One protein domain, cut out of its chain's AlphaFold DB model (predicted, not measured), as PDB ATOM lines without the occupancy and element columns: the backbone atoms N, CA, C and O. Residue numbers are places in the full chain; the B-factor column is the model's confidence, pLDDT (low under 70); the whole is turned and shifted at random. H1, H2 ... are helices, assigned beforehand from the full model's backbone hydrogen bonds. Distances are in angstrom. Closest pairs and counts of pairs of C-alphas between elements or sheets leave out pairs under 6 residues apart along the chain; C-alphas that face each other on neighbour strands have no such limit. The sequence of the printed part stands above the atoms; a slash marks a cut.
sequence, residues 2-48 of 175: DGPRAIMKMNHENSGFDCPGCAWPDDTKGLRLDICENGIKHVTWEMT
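Overview. This is residues 2 to 48 of the 175 residues of the protein "Formate dehydrogenase protein" of Streptomyces laurentii (UniProt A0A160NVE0). This is a domain of little regular structure: two short helices, H1 and H2, pack together towards one end, and a long looping link, residues 8 to 36, makes most of the rest. The loop reaches away from the helices to Lys 29 and comes back to H2. The printed part has 47 residues, of which 15 are in the named helices, H1 then H2, with no named strand; the class is all helix. It is compact, with a radius of gyration of the C-alphas of 9.7 A, but elongated, spanning 30 by 19 by 13 A.

Arrangement. H1, residues 3 to 7, touches H2, residues 37 to 46; their closest C-alphas, of Gly 3 and Thr 44, are 4.9 A apart. In both helices every O i to N i+4 pair is within hydrogen-bond range.

Along the chain. H1 begins at C-alpha 3, (39.169, 42.214, 119.368), and is 6.2 A long from first to last C-alpha. H2 is 14.5 A long and ends at C-alpha 46, (31.556, 40.223, 121.555).

Size, cuts and confidence. The C-alphas farthest apart, of Lys 29 and Thr 48, are 30.9 A apart. The printed part has no cut, and the link from H1 to H2 is long. Residues 22 to 23 have pLDDT under 70.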
ATOM      1  N   ASP A   2      40.225  46.416 121.702       75.44
ATOM      2  CA  ASP A   2      39.719  45.885 120.427       75.44
ATOM      3  C   ASP A   2      39.878  44.354 120.394       75.44
ATOM      4  O   ASP A   2      40.611  43.786 121.209       75.44
ATOM      5  N   GLY A   3      39.172  43.680 119.478       80.31
ATOM      6  CA  GLY A   3      39.169  42.214 119.368       80.31
ATOM      7  C   GLY A   3      40.571  41.580 119.373       80.31
ATOM      8  O   GLY A   3      40.822  40.711 120.206       80.31
ATOM      9  N   PRO A   4      41.527  42.044 118.544       84.19
ATOM     10  CA  PRO A   4      42.886  41.502 118.520       84.19
ATOM     11  C   PRO A   4      43.630  41.608 119.856       84.19
ATOM     12  O   PRO A   4      44.301  40.661 120.263       84.19
ATOM     13  N   ARG A   5      43.506  42.730 120.581       84.81
ATOM     14  CA  ARG A   5      44.130  42.861 121.909       84.81
ATOM     15  C   ARG A   5      43.438  42.008 122.963       84.81
ATOM     16  O   ARG A   5      44.112  41.543 123.875       84.81
ATOM     17  N   ALA A   6      42.124  41.815 122.848       86.12
ATOM     18  CA  ALA A   6      41.378  40.929 123.733       86.12
ATOM     19  C   ALA A   6      41.793  39.462 123.533       86.12
ATOM     20  O   ALA A   6      41.964  38.747 124.514       86.12
ATOM     21  N   ILE A   7      42.069  39.044 122.291       85.81
ATOM     22  CA  ILE A   7      42.576  37.696 121.989       85.81
ATOM     23  C   ILE A   7      43.910  37.411 122.677       85.81
ATOM     24  O   ILE A   7      44.083  36.343 123.244       85.81
ATOM     25  N   MET A   8      44.825  38.377 122.695       85.38
ATOM     26  CA  MET A   8      46.134  38.222 123.347       85.38
ATOM     27  C   MET A   8      46.076  38.291 124.881       85.38
ATOM     28  O   MET A   8      47.115  38.259 125.535       85.38
ATOM     29  N   LYS A   9      44.884  38.488 125.454       85.31
ATOM     30  CA  LYS A   9      44.659  38.576 126.898       85.31
ATOM     31  C   LYS A   9      43.725  37.499 127.434       85.31
ATOM     32  O   LYS A   9      43.671  37.353 128.648       85.31
ATOM     33  N   MET A  10      42.967  36.804 126.590       85.62
ATOM     34  CA  MET A  10      42.065  35.761 127.072       85.62
ATOM     35  C   MET A  10      42.856  34.566 127.629       85.62
ATOM     36  O   MET A  10      43.976  34.330 127.184       85.62
ATOM     37  N   ASN A  11      42.253  33.834 128.562       82.69
ATOM     38  CA  ASN A  11      42.758  32.598 129.170       82.69
ATOM     39  C   ASN A  11      44.188  32.724 129.736       82.69
ATOM     40  O   ASN A  11      45.096  31.949 129.439       82.69
ATOM     41  N   HIS A  12      44.431  33.798 130.487       81.56
ATOM     42  CA  HIS A  12      45.723  34.048 131.117       81.56
ATOM     43  C   HIS A  12      45.543  34.292 132.614       81.56
ATOM     44  O   HIS A  12      45.254  35.420 133.026       81.56
ATOM     45  N   GLU A  13      45.841  33.254 133.400       72.00
ATOM     46  CA  GLU A  13      45.598  33.097 134.846       72.00
ATOM     47  C   GLU A  13      45.842  34.356 135.695       72.00
ATOM     48  O   GLU A  13      45.095  34.655 136.622       72.00
ATOM     49  N   ASN A  14      46.877  35.142 135.374       74.62
ATOM     50  CA  ASN A  14      47.327  36.257 136.217       74.62
ATOM     51  C   ASN A  14      47.118  37.659 135.622       74.62
ATOM     52  O   ASN A  14      47.413  38.657 136.281       74.62
ATOM     53  N   SER A  15      46.693  37.782 134.363       76.56
ATOM     54  CA  SER A  15      46.637  39.098 133.690       76.56
ATOM     55  C   SER A  15      45.535  39.246 132.642       76.56
ATOM     56  O   SER A  15      45.439  40.289 131.980       76.56
ATOM     57  N   GLY A  16      44.732  38.197 132.487       82.75
ATOM     58  CA  GLY A  16      43.745  38.038 131.443       82.75
ATOM     59  C   GLY A  16      42.311  38.013 131.937       82.75
ATOM     60  O   GLY A  16      41.966  38.593 132.965       82.75
ATOM     61  N   PHE A  17      41.474  37.363 131.143       84.94
ATOM     62  CA  PHE A  17      40.093  37.040 131.466       84.94
ATOM     63  C   PHE A  17      39.743  35.700 130.824       84.94
ATOM     64  O   PHE A  17      40.256  35.390 129.749       84.94
ATOM     65  N   ASP A  18      38.831  34.953 131.430       82.38
ATOM     66  CA  ASP A  18      38.348  33.711 130.835       82.38
ATOM     67  C   ASP A  18      37.516  34.031 129.596       82.38
ATOM     68  O   ASP A  18      36.585  34.845 129.631       82.38
ATOM     69  N   CYS A  19      37.846  33.397 128.476       83.44
ATOM     70  CA  CYS A  19      37.058  33.554 127.269       83.44
ATOM     71  C   CYS A  19      35.591  33.136 127.531       83.44
ATOM     72  O   CYS A  19      35.348  32.003 127.945       83.44
ATOM     73  N   PRO A  20      34.578  33.963 127.185       75.62
ATOM     74  CA  PRO A  20      33.158  33.674 127.452       75.62
ATOM     75  C   PRO A  20      32.565  32.563 126.560       75.62
ATOM     76  O   PRO A  20      31.350  32.377 126.488       75.62
ATOM     77  N   GLY A  21      33.417  31.878 125.800       74.81
ATOM     78  CA  GLY A  21      33.056  30.862 124.826       74.81
ATOM     79  C   GLY A  21      32.869  29.486 125.454       74.81
ATOM     80  O   GLY A  21      31.868  29.205 126.107       74.81
ATOM     81  N   CYS A  22      33.817  28.596 125.171       66.19
ATOM     82  CA  CYS A  22      33.913  27.269 125.770       66.19
ATOM     83  C   CYS A  22      34.805  27.404 127.004       66.19
ATOM     84  O   CYS A  22      35.792  28.121 126.892       66.19
ATOM     85  N   ALA A  23      34.481  26.738 128.116       69.12
ATOM     86  CA  ALA A  23      35.251  26.726 129.367       69.12
ATOM     87  C   ALA A  23      36.670  26.143 129.174       69.12
ATOM     88  O   ALA A  23      36.978  25.036 129.609       69.12
ATOM     89  N   TRP A  24      37.492  26.865 128.419       76.56
ATOM     90  CA  TRP A  24      38.857  26.538 128.082       76.56
ATOM     91  C   TRP A  24      39.697  26.814 129.321       76.56
ATOM     92  O   TRP A  24      39.650  27.937 129.823       76.56
ATOM     93  N   PRO A  25      40.389  25.803 129.859       73.62
ATOM     94  CA  PRO A  25      41.154  25.986 131.073       73.62
ATOM     95  C   PRO A  25      42.405  26.811 130.797       73.62
ATOM     96  O   PRO A  25      43.056  26.614 129.773       73.62
ATOM     97  N   ASP A  26      42.764  27.657 131.754       77.19
ATOM     98  CA  ASP A  26      44.029  28.377 131.720       77.19
ATOM     99  C   ASP A  26      45.210  27.407 131.828       77.19
ATOM    100  O   ASP A  26      45.268  26.528 132.699       77.19
ATOM    101  N   ASP A  27      46.186  27.584 130.943       77.88
ATOM    102  CA  ASP A  27      47.429  26.841 130.976       77.88
ATOM    103  C   ASP A  27      48.280  27.222 132.192       77.88
ATOM    104  O   ASP A  27      48.632  28.377 132.431       77.88
ATOM    105  N   THR A  28      48.721  26.195 132.911       75.25
ATOM    106  CA  THR A  28      49.578  26.329 134.098       75.25
ATOM    107  C   THR A  28      51.075  26.305 133.764       75.25
ATOM    108  O   THR A  28      51.917  26.415 134.658       75.25
ATOM    109  N   LYS A  29      51.440  26.141 132.484       77.75
ATOM    110  CA  LYS A  29      52.823  25.963 132.003       77.75
ATOM    111  C   LYS A  29      53.396  27.218 131.333       77.75
ATOM    112  O   LYS A  29      54.554  27.204 130.908       77.75
ATOM    113  N   GLY A  30      52.637  28.313 131.286       74.00
ATOM    114  CA  GLY A  30      53.080  29.608 130.773       74.00
ATOM    115  C   GLY A  30      52.986  29.756 129.253       74.00
ATOM    116  O   GLY A  30      53.796  30.481 128.660       74.00
ATOM    117  N   LEU A  31      52.028  29.084 128.605       79.25
ATOM    118  CA  LEU A  31      51.701  29.306 127.197       79.25
ATOM    119  C   LEU A  31      51.378  30.784 126.939       79.25
ATOM    120  O   LEU A  31      50.599  31.427 127.636       79.25
ATOM    121  N   ARG A  32      51.995  31.337 125.890       74.25
ATOM    122  CA  ARG A  32      51.796  32.738 125.475       74.25
ATOM    123  C   ARG A  32      50.639  32.930 124.494       74.25
ATOM    124  O   ARG A  32      50.277  34.065 124.216       74.25
ATOM    125  N   LEU A  33      50.125  31.839 123.931       79.69
ATOM    126  CA  LEU A  33      49.003  31.811 122.995       79.69
ATOM    127  C   LEU A  33      48.022  30.747 123.477       79.69
ATOM    128  O   LEU A  33      47.914  29.680 122.875       79.69
ATOM    129  N   ASP A  34      47.365  31.024 124.598       81.88
ATOM    130  CA  ASP A  34      46.383  30.113 125.175       81.88
ATOM    131  C   ASP A  34      44.992  30.370 124.580       81.88
ATOM    132  O   ASP A  34      44.085  30.939 125.186       81.88
ATOM    133  N   ILE A  35      44.863  30.059 123.291       82.31
ATOM    134  CA  ILE A  35      43.692  30.403 122.485       82.31
ATOM    135  C   ILE A  35      43.185  29.182 121.725       82.31
ATOM    136  O   ILE A  35      43.959  28.391 121.187       82.31
ATOM    137  N   CYS A  36      41.863  29.070 121.615       84.81
ATOM    138  CA  CYS A  36      41.200  28.097 120.756       84.81
ATOM    139  C   CYS A  36      40.358  28.803 119.686       84.81
ATOM    140  O   CYS A  36      39.972  29.963 119.840       84.81
ATOM    141  N   GLU A  37      40.048  28.097 118.595       86.12
ATOM    142  CA  GLU A  37      39.266  28.638 117.475       86.12
ATOM    143  C   GLU A  37      37.928  29.237 117.936       86.12
ATOM    144  O   GLU A  37      37.577  30.358 117.563       86.12
ATOM    145  N   ASN A  38      37.197  28.516 118.792       84.25
ATOM    146  CA  ASN A  38      35.926  28.991 119.331       84.25
ATOM    147  C   ASN A  38      36.114  30.226 120.213       84.25
ATOM    148  O   ASN A  38      35.305  31.149 120.153       84.25
ATOM    149  N   GLY A  39      37.192  30.271 120.998       85.25
ATOM    150  CA  GLY A  39      37.477  31.411 121.856       85.25
ATOM    151  C   GLY A  39      37.765  32.679 121.062       85.25
ATOM    152  O   GLY A  39      37.184  33.728 121.339       85.25
ATOM    153  N   ILE A  40      38.559  32.559 119.993       87.06
ATOM    154  CA  ILE A  40      38.806  33.653 119.047       87.06
ATOM    155  C   ILE A  40      37.487  34.155 118.467       87.06
ATOM    156  O   ILE A  40      37.206  35.346 118.583       87.06
ATOM    157  N   LYS A  41      36.652  33.261 117.914       85.69
ATOM    158  CA  LYS A  41      35.346  33.632 117.350       85.69
ATOM    159  C   LYS A  41      34.519  34.412 118.371       85.69
ATOM    160  O   LYS A  41      34.107  35.534 118.092       85.69
ATOM    161  N   HIS A  42      34.329  33.872 119.572       85.88
ATOM    162  CA  HIS A  42      33.498  34.511 120.593       85.88
ATOM    163  C   HIS A  42      34.009  35.882 121.021       85.88
ATOM    164  O   HIS A  42      33.228  36.830 121.052       85.88
ATOM    165  N   VAL A  43      35.307  36.015 121.293       87.69
ATOM    166  CA  VAL A  43      35.882  37.309 121.672       87.69
ATOM    167  C   VAL A  43      35.769  38.312 120.526       87.69
ATOM    168  O   VAL A  43      35.446  39.471 120.770       87.69
ATOM    169  N   THR A  44      35.970  37.898 119.271       85.25
ATOM    170  CA  THR A  44      35.797  38.810 118.129       85.25
ATOM    171  C   THR A  44      34.358  39.284 117.957       85.25
ATOM    172  O   THR A  44      34.156  40.474 117.712       85.25
ATOM    173  N   TRP A  45      33.377  38.396 118.135       86.44
ATOM    174  CA  TRP A  45      31.959  38.740 118.025       86.44
ATOM    175  C   TRP A  45      31.512  39.662 119.162       86.44
ATOM    176  O   TRP A  45      30.908  40.698 118.901       86.44
ATOM    177  N   GLU A  46      31.909  39.377 120.406       86.62
ATOM    178  CA  GLU A  46      31.556  40.223 121.555       86.62
ATOM    179  C   GLU A  46      32.197  41.620 121.465       86.62
ATOM    180  O   GLU A  46      31.615  42.620 121.892       86.62
ATOM    181  N   MET A  47      33.395  41.709 120.877       87.69
ATOM    182  CA  MET A  47      34.129  42.966 120.692       87.69
ATOM    183  C   MET A  47      33.744  43.723 119.410       87.69
ATOM    184  O   MET A  47      34.391  44.726 119.087       87.69
ATOM    185  N   THR A  48      32.722  43.284 118.665       88.81
ATOM    186  CA  THR A  48      32.295  43.967 117.437       88.81
ATOM    187  C   THR A  48      31.952  45.438 117.695       88.81
ATOM    188  O   THR A  48      31.336  45.801 118.703       88.81
TER     189      THR A  48